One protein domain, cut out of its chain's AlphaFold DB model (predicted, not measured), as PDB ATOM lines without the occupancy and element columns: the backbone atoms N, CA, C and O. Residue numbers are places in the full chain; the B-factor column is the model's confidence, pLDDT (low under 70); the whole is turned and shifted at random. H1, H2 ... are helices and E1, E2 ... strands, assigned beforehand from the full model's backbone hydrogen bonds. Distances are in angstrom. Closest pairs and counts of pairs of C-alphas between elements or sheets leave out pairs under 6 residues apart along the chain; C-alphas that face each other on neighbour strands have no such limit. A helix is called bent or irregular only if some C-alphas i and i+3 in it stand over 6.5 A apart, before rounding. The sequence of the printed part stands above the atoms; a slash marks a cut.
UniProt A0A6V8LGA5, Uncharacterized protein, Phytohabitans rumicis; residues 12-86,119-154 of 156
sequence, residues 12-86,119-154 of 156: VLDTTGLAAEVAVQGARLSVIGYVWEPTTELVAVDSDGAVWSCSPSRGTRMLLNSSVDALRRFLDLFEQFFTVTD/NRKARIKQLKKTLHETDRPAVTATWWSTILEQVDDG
ATOM      1  N   VAL A  12     158.036 130.946 163.260       92.50
ATOM      2  CA  VAL A  12     157.741 130.168 164.465       92.50
ATOM      3  C   VAL A  12     158.048 131.013 165.692       92.50
ATOM      4  O   VAL A  12     159.202 131.352 165.945       92.50
ATOM      5  N   LEU A  13     157.018 131.329 166.481       91.81
ATOM      6  CA  LEU A  13     157.138 132.070 167.742       91.81
ATOM      7  C   LEU A  13     157.347 131.112 168.919       91.81
ATOM      8  O   LEU A  13     156.483 130.948 169.780       91.81
ATOM      9  N   ASP A  14     158.487 130.431 168.910       88.19
ATOM     10  CA  ASP A  14     158.921 129.544 169.983       88.19
ATOM     11  C   ASP A  14     160.395 129.776 170.298       88.19
ATOM     12  O   ASP A  14     161.244 129.790 169.411       88.19
ATOM     13  N   THR A  15     160.691 129.916 171.585       88.69
ATOM     14  CA  THR A  15     162.034 130.180 172.103       88.69
ATOM     15  C   THR A  15     162.715 128.935 172.665       88.69
ATOM     16  O   THR A  15     163.834 129.020 173.171       88.69
ATOM     17  N   THR A  16     162.061 127.773 172.620       86.62
ATOM     18  CA  THR A  16     162.593 126.528 173.179       86.62
ATOM     19  C   THR A  16     163.915 126.155 172.508       86.62
ATOM     20  O   THR A  16     163.964 125.863 171.317       86.62
ATOM     21  N   GLY A  17     164.998 126.138 173.289       83.12
ATOM     22  CA  GLY A  17     166.340 125.811 172.794       83.12
ATOM     23  C   GLY A  17     167.045 126.947 172.044       83.12
ATOM     24  O   GLY A  17     168.130 126.722 171.513       83.12
ATOM     25  N   LEU A  18     166.469 128.154 172.015       87.25
ATOM     26  CA  LEU A  18     167.114 129.344 171.466       87.25
ATOM     27  C   LEU A  18     167.905 130.092 172.542       87.25
ATOM     28  O   LEU A  18     167.608 130.016 173.736       87.25
ATOM     29  N   ALA A  19     168.898 130.869 172.107       87.62
ATOM     30  CA  ALA A  19     169.483 131.893 172.964       87.62
ATOM     31  C   ALA A  19     168.408 132.930 173.330       87.62
ATOM     32  O   ALA A  19     167.614 133.311 172.476       87.62
ATOM     33  N   ALA A  20     168.398 133.405 174.577       90.94
ATOM     34  CA  ALA A  20     167.416 134.397 175.032       90.94
ATOM     35  C   ALA A  20     167.594 135.768 174.357       90.94
ATOM     36  O   ALA A  20     166.631 136.514 174.192       90.94
ATOM     37  N   GLU A  21     168.824 136.095 173.956       93.19
ATOM     38  CA  GLU A  21     169.169 137.364 173.324       93.19
ATOM     39  C   GLU A  21     170.091 137.155 172.124       93.19
ATOM     40  O   GLU A  21     170.890 136.216 172.077       93.19
ATOM     41  N   VAL A  22     170.019 138.091 171.182       93.19
ATOM     42  CA  VAL A  22     170.942 138.212 170.055       93.19
ATOM     43  C   VAL A  22     171.514 139.626 170.007       93.19
ATOM     44  O   VAL A  22     170.796 140.612 170.181       93.19
ATOM     45  N   ALA A  23     172.823 139.732 169.778       92.69
ATOM     46  CA  ALA A  23     173.497 141.004 169.548       92.69
ATOM     47  C   ALA A  23     173.729 141.196 168.046       92.69
ATOM     48  O   ALA A  23     174.439 140.411 167.420       92.69
ATOM     49  N   VAL A  24     173.147 142.241 167.462       91.06
ATOM     50  CA  VAL A  24     173.281 142.549 166.032       91.06
ATOM     51  C   VAL A  24     173.299 144.061 165.820       91.06
ATOM     52  O   VAL A  24     172.526 144.794 166.432       91.06
ATOM     53  N   GLN A  25     174.226 144.542 164.985       89.00
ATOM     54  CA  GLN A  25     174.430 145.976 164.711       89.00
ATOM     55  C   GLN A  25     174.557 146.851 165.978       89.00
ATOM     56  O   GLN A  25     174.089 147.985 166.015       89.00
ATOM     57  N   GLY A  26     175.179 146.320 167.036       84.88
ATOM     58  CA  GLY A  26     175.377 147.036 168.303       84.88
ATOM     59  C   GLY A  26     174.147 147.100 169.218       84.88
ATOM     60  O   GLY A  26     174.262 147.622 170.323       84.88
ATOM     61  N   ALA A  27     173.004 146.542 168.811       88.81
ATOM     62  CA  ALA A  27     171.814 146.404 169.646       88.81
ATOM     63  C   ALA A  27     171.710 144.985 170.221       88.81
ATOM     64  O   ALA A  27     172.075 144.012 169.556       88.81
ATOM     65  N   ARG A  28     171.182 144.864 171.445       93.88
ATOM     66  CA  ARG A  28     170.736 143.586 172.014       93.88
ATOM     67  C   ARG A  28     169.228 143.476 171.863       93.88
ATOM     68  O   ARG A  28     168.516 144.410 172.219       93.88
ATOM     69  N   LEU A  29     168.776 142.352 171.329       96.06
ATOM     70  CA  LEU A  29     167.367 142.059 171.103       96.06
ATOM     71  C   LEU A  29     166.989 140.761 171.811       96.06
ATOM     72  O   LEU A  29     167.777 139.815 171.815       96.06
ATOM     73  N   SER A  30     165.781 140.704 172.362       97.06
ATOM     74  CA  SER A  30     165.229 139.495 172.975       97.06
ATOM     75  C   SER A  30     164.664 138.578 171.897       97.06
ATOM     76  O   SER A  30     163.811 138.990 171.116       97.06
ATOM     77  N   VAL A  31     165.132 137.335 171.836       96.81
ATOM     78  CA  VAL A  31     164.677 136.364 170.833       96.81
ATOM     79  C   VAL A  31     163.282 135.869 171.203       96.81
ATOM     80  O   VAL A  31     163.038 135.463 172.336       96.81
ATOM     81  N   ILE A  32     162.375 135.883 170.229       96.44
ATOM     82  CA  ILE A  32     160.990 135.413 170.378       96.44
ATOM     83  C   ILE A  32     160.640 134.275 169.414       96.44
ATOM     84  O   ILE A  32     159.525 133.758 169.466       96.44
ATOM     85  N   GLY A  33     161.561 133.890 168.528       95.19
ATOM     86  CA  GLY A  33     161.311 132.864 167.527       95.19
ATOM     87  C   GLY A  33     162.365 132.799 166.429       95.19
ATOM     88  O   GLY A  33     163.474 133.318 166.571       95.19
ATOM     89  N   TYR A  34     161.994 132.182 165.311       94.44
ATOM     90  CA  TYR A  34     162.829 132.034 164.119       94.44
ATOM     91  C   TYR A  34     161.986 131.942 162.841       94.44
ATOM     92  O   TYR A  34     160.771 131.738 162.901       94.44
ATOM     93  N   VAL A  35     162.637 132.090 161.688       92.44
ATOM     94  CA  VAL A  35     162.044 131.879 160.361       92.44
ATOM     95  C   VAL A  35     162.665 130.624 159.744       92.44
ATOM     96  O   VAL A  35     163.878 130.563 159.571       92.44
ATOM     97  N   TRP A  36     161.837 129.627 159.422       87.19
ATOM     98  CA  TRP A  36     162.172 128.286 158.907       87.19
ATOM     99  C   TRP A  36     163.052 127.430 159.822       87.19
ATOM    100  O   TRP A  36     162.639 126.340 160.217       87.19
ATOM    101  N   GLU A  37     164.236 127.915 160.186       87.19
ATOM    102  CA  GLU A  37     165.169 127.241 161.079       87.19
ATOM    103  C   GLU A  37     165.905 128.224 162.017       87.19
ATOM    104  O   GLU A  37     166.304 129.314 161.603       87.19
ATOM    105  N   PRO A  38     166.153 127.840 163.283       84.88
ATOM    106  CA  PRO A  38     166.827 128.683 164.279       84.88
ATOM    107  C   PRO A  38     168.222 129.199 163.916       84.88
ATOM    108  O   PRO A  38     168.714 130.154 164.513       84.88
ATOM    109  N   THR A  39     168.915 128.511 163.014       85.56
ATOM    110  CA  THR A  39     170.330 128.745 162.705       85.56
ATOM    111  C   THR A  39     170.541 129.815 161.640       85.56
ATOM    112  O   THR A  39     171.651 130.341 161.528       85.56
ATOM    113  N   THR A  40     169.511 130.156 160.860       86.44
ATOM    114  CA  THR A  40     169.633 131.087 159.730       86.44
ATOM    115  C   THR A  40     169.048 132.453 160.024       86.44
ATOM    116  O   THR A  40     169.687 133.467 159.713       86.44
ATOM    117  N   GLU A  41     167.864 132.485 160.630       92.12
ATOM    118  CA  GLU A  41     167.096 133.709 160.782       92.12
ATOM    119  C   GLU A  41     166.273 133.677 162.076       92.12
ATOM    120  O   GLU A  41     165.329 132.904 162.233       92.12
ATOM    121  N   LEU A  42     166.661 134.517 163.037       95.38
ATOM    122  CA  LEU A  42     165.990 134.664 164.327       95.38
ATOM    123  C   LEU A  42     164.977 135.805 164.266       95.38
ATOM    124  O   LEU A  42     165.256 136.859 163.700       95.38
ATOM    125  N   VAL A  43     163.841 135.633 164.931       96.50
ATOM    126  CA  VAL A  43     162.873 136.706 165.171       96.50
ATOM    127  C   VAL A  43     163.119 137.249 166.573       96.50
ATOM    128  O   VAL A  43     163.080 136.498 167.548       96.50
ATOM    129  N   ALA A  44     163.392 138.546 166.684       97.06
ATOM    130  CA  ALA A  44     163.761 139.179 167.947       97.06
ATOM    131  C   ALA A  44     163.099 140.550 168.127       97.06
ATOM    132  O   ALA A  44     162.704 141.186 167.155       97.06
ATOM    133  N   VAL A  45     162.982 141.005 169.371       97.62
ATOM    134  CA  VAL A  45     162.302 142.247 169.763       97.62
ATOM    135  C   VAL A  45     163.304 143.203 170.394       97.62
ATOM    136  O   VAL A  45     164.157 142.773 171.175       97.62
ATOM    137  N   ASP A  46     163.244 144.485 170.036       96.56
ATOM    138  CA  ASP A  46     164.079 145.515 170.663       96.56
ATOM    139  C   ASP A  46     163.419 146.123 171.911       96.56
ATOM    140  O   ASP A  46     162.317 145.750 172.312       96.56
ATOM    141  N   SER A  47     164.110 147.066 172.553       95.06
ATOM    142  CA  SER A  47     163.603 147.762 173.741       95.06
ATOM    143  C   SER A  47     162.343 148.591 173.486       95.06
ATOM    144  O   SER A  47     161.604 148.855 174.433       95.06
ATOM    145  N   ASP A  48     162.107 148.993 172.237       95.00
ATOM    146  CA  ASP A  48     160.954 149.801 171.836       95.00
ATOM    147  C   ASP A  48     159.755 148.916 171.445       95.00
ATOM    148  O   ASP A  48     158.661 149.414 171.178       95.00
ATOM    149  N   GLY A  49     159.940 147.591 171.454       95.31
ATOM    150  CA  GLY A  49     158.917 146.599 171.138       95.31
ATOM    151  C   GLY A  49     158.821 146.251 169.654       95.31
ATOM    152  O   GLY A  49     157.980 145.423 169.294       95.31
ATOM    153  N   ALA A  50     159.672 146.824 168.797       96.56
ATOM    154  CA  ALA A  50     159.689 146.502 167.378       96.56
ATOM    155  C   ALA A  50     160.308 145.122 167.145       96.56
ATOM    156  O   ALA A  50     161.261 144.709 167.808       96.56
ATOM    157  N   VAL A  51     159.747 144.401 166.179       97.44
ATOM    158  CA  VAL A  51     160.141 143.044 165.821       97.44
ATOM    159  C   VAL A  51     161.043 143.069 164.602       97.44
ATOM    160  O   VAL A  51     160.728 143.665 163.571       97.44
ATOM    161  N   TRP A  52     162.146 142.351 164.711       96.31
ATOM    162  CA  TRP A  52     163.210 142.289 163.734       96.31
ATOM    163  C   TRP A  52     163.457 140.850 163.314       96.31
ATOM    164  O   TRP A  52     163.533 139.950 164.150       96.31
ATOM    165  N   SER A  53     163.668 140.661 162.018       94.75
ATOM    166  CA  SER A  53     164.377 139.496 161.519       94.75
ATOM    167  C   SER A  53     165.877 139.738 161.651       94.75
ATOM    168  O   SER A  53     166.383 140.773 161.209       94.75
ATOM    169  N   CYS A  54     166.597 138.812 162.271       94.19
ATOM    170  CA  CYS A  54     168.024 138.903 162.537       94.19
ATOM    171  C   CYS A  54     168.738 137.729 161.874       94.19
ATOM    172  O   CYS A  54     168.456 136.579 162.198       94.19
ATOM    173  N   SER A  55     169.709 138.009 161.004       90.88
ATOM    174  CA  SER A  55     170.574 136.982 160.421       90.88
ATOM    175  C   SER A  55     171.885 136.914 161.212       90.88
ATOM    176  O   SER A  55     172.722 137.814 161.062       90.88
ATOM    177  N   PRO A  56     172.110 135.874 162.043       77.56
ATOM    178  CA  PRO A  56     173.316 135.783 162.866       77.56
ATOM    179  C   PRO A  56     174.590 135.681 162.020       77.56
ATOM    180  O   PRO A  56     175.621 136.239 162.382       77.56
ATOM    181  N   SER A  57     174.511 135.013 160.864       83.81
ATOM    182  CA  SER A  57     175.645 134.813 159.954       83.81
ATOM    183  C   SER A  57     176.047 136.078 159.196       83.81
ATOM    184  O   SER A  57     177.227 136.276 158.916       83.81
ATOM    185  N   ARG A  58     175.083 136.949 158.866       84.62
ATOM    186  CA  ARG A  58     175.330 138.204 158.135       84.62
ATOM    187  C   ARG A  58     175.557 139.398 159.058       84.62
ATOM    188  O   ARG A  58     176.023 140.433 158.593       84.62
ATOM    189  N   GLY A  59     175.216 139.282 160.342       86.88
ATOM    190  CA  GLY A  59     175.304 140.388 161.297       86.88
ATOM    191  C   GLY A  59     174.371 141.552 160.952       86.88
ATOM    192  O   GLY A  59     174.644 142.698 161.309       86.88
ATOM    193  N   THR A  60     173.276 141.273 160.244       91.19
ATOM    194  CA  THR A  60     172.282 142.262 159.816       91.19
ATOM    195  C   THR A  60     170.923 141.959 160.420       91.19
ATOM    196  O   THR A  60     170.587 140.798 160.662       91.19
ATOM    197  N   ARG A  61     170.117 143.005 160.593       92.88
ATOM    198  CA  ARG A  61     168.706 142.886 160.955       92.88
ATOM    199  C   ARG A  61     167.827 143.689 160.009       92.88
ATOM    200  O   ARG A  61     168.287 144.661 159.409       92.88
ATOM    201  N   MET A  62     166.571 143.291 159.911       93.00
ATOM    202  CA  MET A  62     165.546 143.937 159.105       93.00
ATOM    203  C   MET A  62     164.252 144.024 159.899       93.00
ATOM    204  O   MET A  62     163.916 143.095 160.628       93.00
ATOM    205  N   LEU A  63     163.540 145.140 159.768       94.62
ATOM    206  CA  LEU A  63     162.248 145.309 160.419       94.62
ATOM    207  C   LEU A  63     161.263 144.274 159.863       94.62
ATOM    208  O   LEU A  63     161.073 144.201 158.651       94.62
ATOM    209  N   LEU A  64     160.642 143.498 160.749       94.88
ATOM    210  CA  LEU A  64     159.479 142.684 160.415       94.88
ATOM    211  C   LEU A  64     158.211 143.464 160.720       94.88
ATOM    212  O   LEU A  64     157.414 143.687 159.821       94.88
ATOM    213  N   ASN A  65     158.045 143.914 161.962       97.31
ATOM    214  CA  ASN A  65     156.845 144.614 162.404       97.31
ATOM    215  C   ASN A  65     157.167 145.634 163.490       97.31
ATOM    216  O   ASN A  65     158.121 145.483 164.242       97.31
ATOM    217  N   SER A  66     156.333 146.658 163.613       96.69
ATOM    218  CA  SER A  66     156.450 147.697 164.635       96.69
ATOM    219  C   SER A  66     156.097 147.186 166.041       96.69
ATOM    220  O   SER A  66     156.397 147.854 167.022       96.69
ATOM    221  N   SER A  67     155.446 146.021 166.155       97.06
ATOM    222  CA  SER A  67     155.154 145.358 167.432       97.06
ATOM    223  C   SER A  67     154.931 143.850 167.275       97.06
ATOM    224  O   SER A  67     154.627 143.362 166.183       97.06
ATOM    225  N   VAL A  68     155.031 143.106 168.383       96.06
ATOM    226  CA  VAL A  68     154.714 141.664 168.428       96.06
ATOM    227  C   VAL A  68     153.253 141.395 168.063       96.06
ATOM    228  O   VAL A  68     152.960 140.429 167.361       96.06
ATOM    229  N   ASP A  69     152.331 142.258 168.491       96.31
ATOM    230  CA  ASP A  69     150.908 142.101 168.186       96.31
ATOM    231  C   ASP A  69     150.617 142.339 166.700       96.31
ATOM    232  O   ASP A  69     149.830 141.605 166.102       96.31
ATOM    233  N   ALA A  70     151.306 143.298 166.074       96.19
ATOM    234  CA  ALA A  70     151.235 143.496 164.629       96.19
ATOM    235  C   ALA A  70     151.770 142.279 163.857       96.19
ATOM    236  O   ALA A  70     151.123 141.843 162.905       96.19
ATOM    237  N   LEU A  71     152.889 141.685 164.297       96.31
ATOM    238  CA  LEU A  71     153.412 140.450 163.700       96.31
ATOM    239  C   LEU A  71     152.389 139.314 163.782       96.31
ATOM    240  O   LEU A  71     152.066 138.708 162.763       96.31
ATOM    241  N   ARG A  72     151.833 139.046 164.971       95.50
ATOM    242  CA  ARG A  72     150.791 138.017 165.142       95.50
ATOM    243  C   ARG A  72     149.606 138.274 164.220       95.50
ATOM    244  O   ARG A  72     149.170 137.374 163.515       95.50
ATOM    245  N   ARG A  73     149.150 139.527 164.146       95.94
ATOM    246  CA  ARG A  73     148.029 139.900 163.284       95.94
ATOM    247  C   ARG A  73     148.324 139.671 161.803       95.94
ATOM    248  O   ARG A  73     147.425 139.253 161.077       95.94
ATOM    249  N   PHE A  74     149.547 139.940 161.348       95.50
ATOM    250  CA  PHE A  74     149.966 139.626 159.982       95.50
ATOM    251  C   PHE A  74     149.897 138.118 159.730       95.50
ATOM    252  O   PHE A  74     149.284 137.707 158.747       95.50
ATOM    253  N   LEU A  75     150.460 137.304 160.628       94.31
ATOM    254  CA  LEU A  75     150.434 135.843 160.512       94.31
ATOM    255  C   LEU A  75     148.995 135.310 160.449       94.31
ATOM    256  O   LEU A  75     148.673 134.590 159.508       94.31
ATOM    257  N   ASP A  76     148.100 135.759 161.332       92.94
ATOM    258  CA  ASP A  76     146.684 135.361 161.310       92.94
ATOM    259  C   ASP A  76     146.001 135.703 159.973       92.94
ATOM    260  O   ASP A  76     145.172 134.947 159.463       92.94
ATOM    261  N   LEU A  77     146.308 136.873 159.397       93.38
ATOM    262  CA  LEU A  77     145.731 137.314 158.123       93.38
ATOM    263  C   LEU A  77     146.216 136.460 156.951       93.38
ATOM    264  O   LEU A  77     145.426 136.159 156.053       93.38
ATOM    265  N   PHE A  78     147.491 136.070 156.949       91.56
ATOM    266  CA  PHE A  78     148.035 135.161 155.943       91.56
ATOM    267  C   PHE A  78     147.473 133.750 156.096       91.56
ATOM    268  O   PHE A  78     147.062 133.160 155.102       91.56
ATOM    269  N   GLU A  79     147.366 133.238 157.319       90.12
ATOM    270  CA  GLU A  79     146.731 131.949 157.585       90.12
ATOM    271  C   GLU A  79     145.290 131.928 157.053       90.12
ATOM    272  O   GLU A  79     144.944 131.098 156.216       90.12
ATOM    273  N   GLN A  80     144.472 132.922 157.419       88.88
ATOM    274  CA  GLN A  80     143.110 133.076 156.894       88.88
ATOM    275  C   GLN A  80     143.081 133.184 155.365       88.88
ATOM    276  O   GLN A  80     142.177 132.663 154.708       88.88
ATOM    277  N   PHE A  81     144.061 133.865 154.771       87.88
ATOM    278  CA  PHE A  81     144.168 133.973 153.325       87.88
ATOM    279  C   PHE A  81     144.470 132.618 152.660       87.88
ATOM    280  O   PHE A  81     143.903 132.328 151.606       87.88
ATOM    281  N   PHE A  82     145.279 131.748 153.257       83.75
ATOM    282  CA  PHE A  82     145.565 130.431 152.676       83.75
ATOM    283  C   PHE A  82     144.481 129.384 152.981       83.75
ATOM    284  O   PHE A  82     144.183 128.553 152.121       83.75
ATOM    285  N   THR A  83     143.803 129.471 154.131       80.31
ATOM    286  CA  THR A  83     142.733 128.533 154.520       80.31
ATOM    287  C   THR A  83     141.470 128.671 153.663       80.31
ATOM    288  O   THR A  83     140.770 127.689 153.435       80.31
ATOM    289  N   VAL A  84     141.178 129.857 153.112       66.06
ATOM    290  CA  VAL A  84     140.010 130.101 152.229       66.06
ATOM    291  C   VAL A  84     140.286 129.639 150.782       66.06
ATOM    292  O   VAL A  84     139.891 130.273 149.802       66.06
ATOM    293  N   THR A  85     141.032 128.551 150.605       56.75
ATOM    294  CA  THR A  85     141.213 127.915 149.298       56.75
ATOM    295  C   THR A  85     140.095 126.896 149.072       56.75
ATOM    296  O   THR A  85     140.162 125.758 149.515       56.75
ATOM    297  N   ASP A  86     139.065 127.299 148.320       51.56
ATOM    298  CA  ASP A  86     137.961 126.444 147.829       51.56
ATOM    299  C   ASP A  86     138.418 125.372 146.811       51.56
ATOM    300  O   ASP A  86     137.604 124.807 146.077       51.56
ATOM    301  N   ASN A 119     138.125 135.076 142.860       80.19
ATOM    302  CA  ASN A 119     138.121 136.268 143.692       80.19
ATOM    303  C   ASN A 119     139.498 136.514 144.319       80.19
ATOM    304  O   ASN A 119     139.637 137.454 145.108       80.19
ATOM    305  N   ARG A 120     140.525 135.724 143.963       84.00
ATOM    306  CA  ARG A 120     141.869 135.828 144.530       84.00
ATOM    307  C   ARG A 120     142.416 137.241 144.417       84.00
ATOM    308  O   ARG A 120     142.844 137.792 145.423       84.00
ATOM    309  N   LYS A 121     142.309 137.888 143.252       86.75
ATOM    310  CA  LYS A 121     142.766 139.284 143.076       86.75
ATOM    311  C   LYS A 121     142.089 140.257 144.047       86.75
ATOM    312  O   LYS A 121     142.747 141.131 144.610       86.75
ATOM    313  N   ALA A 122     140.783 140.107 144.273       88.62
ATOM    314  CA  ALA A 122     140.047 140.938 145.224       88.62
ATOM    315  C   ALA A 122     140.475 140.652 146.672       88.62
ATOM    316  O   ALA A 122     140.662 141.583 147.457       88.62
ATOM    317  N   ARG A 123     140.704 139.379 147.006       89.81
ATOM    318  CA  ARG A 123     141.198 138.949 148.318       89.81
ATOM    319  C   ARG A 123     142.616 139.443 148.591       89.81
ATOM    320  O   ARG A 123     142.859 139.944 149.682       89.81
ATOM    321  N   ILE A 124     143.518 139.396 147.607       91.88
ATOM    322  CA  ILE A 124     144.878 139.948 147.718       91.88
ATOM    323  C   ILE A 124     144.817 141.457 147.961       91.88
ATOM    324  O   ILE A 124     145.495 141.976 148.845       91.88
ATOM    325  N   LYS A 125     143.961 142.176 147.221       93.12
ATOM    326  CA  LYS A 125     143.766 143.617 147.429       93.12
ATOM    327  C   LYS A 125     143.281 143.920 148.848       93.12
ATOM    328  O   LYS A 125     143.774 144.863 149.465       93.12
ATOM    329  N   GLN A 126     142.341 143.128 149.366       93.44
ATOM    330  CA  GLN A 126     141.858 143.273 150.736       93.44
ATOM    331  C   GLN A 126     142.951 142.948 151.762       93.44
ATOM    332  O   GLN A 126     143.125 143.718 152.698       93.44
ATOM    333  N   LEU A 127     143.717 141.870 151.562       94.25
ATOM    334  CA  LEU A 127     144.846 141.498 152.416       94.25
ATOM    335  C   LEU A 127     145.854 142.648 152.510       94.25
ATOM    336  O   LEU A 127     146.117 143.143 153.600       94.25
ATOM    337  N   LYS A 128     146.339 143.150 151.368       94.50
ATOM    338  CA  LYS A 128     147.288 144.274 151.309       94.50
ATOM    339  C   LYS A 128     146.776 145.516 152.028       94.50
ATOM    340  O   LYS A 128     147.535 146.158 152.750       94.50
ATOM    341  N   LYS A 129     145.493 145.847 151.849       95.75
ATOM    342  CA  LYS A 129     144.855 146.967 152.548       95.75
ATOM    343  C   LYS A 129     144.894 146.762 154.065       95.75
ATOM    344  O   LYS A 129     145.387 147.638 154.768       95.75
ATOM    345  N   THR A 130     144.438 145.609 154.553       95.81
ATOM    346  CA  THR A 130     144.394 145.315 155.992       95.81
ATOM    347  C   THR A 130     145.794 145.297 156.617       95.81
ATOM    348  O   THR A 130     145.982 145.828 157.709       95.81
ATOM    349  N   LEU A 131     146.796 144.738 155.927       95.88
ATOM    350  CA  LEU A 131     148.188 144.745 156.396       95.88
ATOM    351  C   LEU A 131     148.720 146.176 156.523       95.88
ATOM    352  O   LEU A 131     149.336 146.523 157.527       95.88
ATOM    353  N   HIS A 132     148.425 147.036 155.545       95.38
ATOM    354  CA  HIS A 132     148.848 148.435 155.566       95.38
ATOM    355  C   HIS A 132     148.179 149.244 156.685       95.38
ATOM    356  O   HIS A 132     148.818 150.105 157.284       95.38
ATOM    357  N   GLU A 133     146.904 148.970 156.969       95.75
ATOM    358  CA  GLU A 133     146.170 149.561 158.096       95.75
ATOM    359  C   GLU A 133     146.696 149.064 159.451       95.75
ATOM    360  O   GLU A 133     146.675 149.814 160.424       95.75
ATOM    361  N   THR A 134     147.187 147.823 159.506       95.50
ATOM    362  CA  THR A 134     147.722 147.200 160.724       95.50
ATOM    363  C   THR A 134     149.133 147.698 161.043       95.50
ATOM    364  O   THR A 134     149.412 148.055 162.184       95.50
ATOM    365  N   ASP A 135     150.031 147.714 160.055       95.25
ATOM    366  CA  ASP A 135     151.438 148.079 160.247       95.25
ATOM    367  C   ASP A 135     152.073 148.554 158.934       95.25
ATOM    368  O   ASP A 135     152.721 147.812 158.191       95.25
ATOM    369  N   ARG A 136     151.861 149.832 158.615       93.06
ATOM    370  CA  ARG A 136     152.369 150.449 157.385       93.06
ATOM    371  C   ARG A 136     153.895 150.336 157.214       93.06
ATOM    372  O   ARG A 136     154.301 149.995 156.100       93.06
ATOM    373  N   PRO A 137     154.735 150.602 158.237       92.00
ATOM    374  CA  PRO A 137     156.184 150.421 158.126       92.00
ATOM    375  C   PRO A 137     156.587 149.002 157.703       92.00
ATOM    376  O   PRO A 137     157.427 148.848 156.814       92.00
ATOM    377  N   ALA A 138     155.940 147.979 158.274       91.00
ATOM    378  CA  ALA A 138     156.202 146.574 157.967       91.00
ATOM    379  C   ALA A 138     155.940 146.218 156.502       91.00
ATOM    380  O   ALA A 138     156.749 145.543 155.875       91.00
ATOM    381  N   VAL A 139     154.841 146.710 155.921       89.75
ATOM    382  CA  VAL A 139     154.479 146.411 154.522       89.75
ATOM    383  C   VAL A 139     155.535 146.906 153.532       89.75
ATOM    384  O   VAL A 139     155.725 146.310 152.475       89.75
ATOM    385  N   THR A 140     156.221 147.999 153.864       83.81
ATOM    386  CA  THR A 140     157.308 148.545 153.040       83.81
ATOM    387  C   THR A 140     158.669 147.909 153.319       83.81
ATOM    388  O   THR A 140     159.628 148.200 152.606       83.81
ATOM    389  N   ALA A 141     158.774 147.056 154.340       83.38
ATOM    390  CA  ALA A 141     159.996 146.331 154.639       83.38
ATOM    391  C   ALA A 141     160.215 145.187 153.639       83.38
ATOM    392  O   ALA A 141     159.267 144.552 153.170       83.38
ATOM    393  N   THR A 142     161.484 144.904 153.330       82.56
ATOM    394  CA  THR A 142     161.869 143.983 152.247       82.56
ATOM    395  C   THR A 142     161.332 142.561 152.444       82.56
ATOM    396  O   THR A 142     161.044 141.874 151.465       82.56
ATOM    397  N   TRP A 143     161.166 142.108 153.691       88.56
ATOM    398  CA  TRP A 143     160.651 140.767 153.974       88.56
ATOM    399  C   TRP A 143     159.190 140.627 153.523       88.56
ATOM    400  O   TRP A 143     158.881 139.817 152.650       88.56
ATOM    401  N   TRP A 144     158.296 141.485 154.026       92.12
ATOM    402  CA  TRP A 144     156.880 141.452 153.654       92.12
ATOM    403  C   TRP A 144     156.633 141.848 152.202       92.12
ATOM    404  O   TRP A 144     155.731 141.290 151.580       92.12
ATOM    405  N   SER A 145     157.430 142.758 151.632       88.94
ATOM    406  CA  SER A 145     157.301 143.098 150.212       88.94
ATOM    407  C   SER A 145     157.542 141.879 149.319       88.94
ATOM    408  O   SER A 145     156.783 141.665 148.381       88.94
ATOM    409  N   THR A 146     158.534 141.046 149.659       89.56
ATOM    410  CA  THR A 146     158.845 139.806 148.927       89.56
ATOM    411  C   THR A 146     157.707 138.790 149.042       89.56
ATOM    412  O   THR A 146     157.283 138.217 148.043       89.56
ATOM    413  N   ILE A 147     157.154 138.592 150.244       91.12
ATOM    414  CA  ILE A 147     156.004 137.694 150.439       91.12
ATOM    415  C   ILE A 147     154.786 138.174 149.637       91.12
ATOM    416  O   ILE A 147     154.095 137.376 149.006       91.12
ATOM    417  N   LEU A 148     154.516 139.481 149.632       91.75
ATOM    418  CA  LEU A 148     153.389 140.050 148.895       91.75
ATOM    419  C   LEU A 148     153.550 139.934 147.374       91.75
ATOM    420  O   LEU A 148     152.543 139.744 146.692       91.75
ATOM    421  N   GLU A 149     154.776 140.027 146.861       90.44
ATOM    422  CA  GLU A 149     155.103 139.754 145.456       90.44
ATOM    423  C   GLU A 149     154.825 138.286 145.105       90.44
ATOM    424  O   GLU A 149     154.089 138.005 144.165       90.44
ATOM    425  N   GLN A 150     155.277 137.339 145.933       88.94
ATOM    426  CA  GLN A 150     155.013 135.910 145.718       88.94
ATOM    427  C   GLN A 150     153.514 135.563 145.749       88.94
ATOM    428  O   GLN A 150     153.051 134.711 144.988       88.94
ATOM    429  N   VAL A 151     152.741 136.229 146.612       89.06
ATOM    430  CA  VAL A 151     151.278 136.089 146.653       89.06
ATOM    431  C   VAL A 151     150.622 136.661 145.391       89.06
ATOM    432  O   VAL A 151     149.694 136.039 144.863       89.06
ATOM    433  N   ASP A 152     151.088 137.808 144.888       86.94
ATOM    434  CA  ASP A 152     150.617 138.387 143.617       86.94
ATOM    435  C   ASP A 152     150.893 137.458 142.430       86.94
ATOM    436  O   ASP A 152     150.003 137.245 141.604       86.94
ATOM    437  N   ASP A 153     152.094 136.880 142.382       85.38
ATOM    438  CA  ASP A 153     152.545 135.974 141.323       85.38
ATOM    439  C   ASP A 153     151.877 134.591 141.392       85.38
ATOM    440  O   ASP A 153     152.006 133.780 140.474       85.38
ATOM    441  N   GLY A 154     151.137 134.309 142.471       81.75
ATOM    442  CA  GLY A 154     150.479 133.020 142.692       81.75
ATOM    443  C   GLY A 154     151.453 131.885 143.019       81.75
ATOM    444  O   GLY A 154     151.113 130.723 142.815       81.75
TER     445      GLY A 154
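What this domain is: This is residues 12 to 86 and 119 to 154 of the 156 residues of an uncharacterized protein of Phytohabitans rumicis (UniProt A0A6V8LGA5). Picture two lobes end to end: a small sheet of five strands, E1 to E5, bent back on itself, and beyond its edge strand E5 a group of helices, with H1, H2 and H4 side by side at shallow angles, H2 touching both others. H1, H3 and H4 reach the sheet, H1 and H4 with their first residues. The printed part has 111 residues, and along it come E1, E2, E3, E4, E5, H1, H2, H3 and H4, of mixed class, helices and strands; the sheet's order is E1 - E2 - E3 - E4 - E5, all antiparallel. By its radius of gyration of the C-alphas, 14.6 A, it is compact, yet its outline is elongated, 45 by 25 by 23 A.

Where its parts are: Find C-alpha 21 at (169.169, 137.364, 173.324), where E1, residues 21 to 24, begins. E2, residues 27 to 35, is the longest strand at 19.8 A, and it bends by 83 degrees at residue 32. Next come E3, residues 42 to 45, E4, residues 51 to 55, 13.2 A, and E5, residues 60 to 65, 15.8 A. From C-alpha 68 at (154.714, 141.664, 168.428), H1 runs 22.6 A through residues 68 to 83. Past the cut, look for H2, residues 120 to 134, 20.6 A, then H3, residues 136 to 139, and H4, residues 142 to 152, 15.2 A, ending at C-alpha 152 (150.617, 138.387, 143.617).

How they stand to each other: The five strands form a meander, each strand the antiparallel neighbour of the one before, and each successive two are a hairpin. Look for N 22 and O 29 at 2.9 A between E1 and E2, N 32 and O 43 at 2.8 A between E2 and E3, N 44 and O 52 at 2.9 A between E3 and E4, and N 53 and O 62 at 2.8 A between E4 and E5. It is a folded sheet, one sheet bent back on itself: E1 and E2 face E4 and E5, with E3 as the hinge. The closest C-alphas of edge strands E1 and E5, Val 24 and Thr 60, are 6.3 A apart. H1 is on the sheet, at the sheet's level, with a height over the sheet of 0.3 A; its closest C-alphas with E5 are Leu 71 and Asn 65, 5.6 A. H3 and H4 only graze the sheet, with residues 136 to 139 and 142 to 144. H1 and H2 touch at Ala 70 and Thr 134, C-alphas 6.4 A, a shallow tilt of 9 degrees, opposite ways. H2 and H4 touch at Ile 124 and Asp 152, C-alphas 7.2 A, a shallow tilt of 22 degrees, opposite ways. H2, with residues 131 to 132 alone, only just touches H3, only at the corner, with 3 pairs of C-alphas within 8 A, the closest being His 132 and Val 139 at 6.1 A. H1 and H4 are apart. In H1, H2 and H4 every O i to N i+4 pair is within hydrogen-bond range; H3 is too short for one.

The domain as a whole: The two C-alphas farthest apart, Gly 26 and Asp 86, are 47.4 A from each other. Residues 87 to 118 are not printed, and C-alphas 86 and 119 are 10.7 A apart across this cut, in the link from H1 to H2. Of the links printed whole, none is long. The mean pLDDT of the printed part is 90.4, and residues 84 to 86 are under 70.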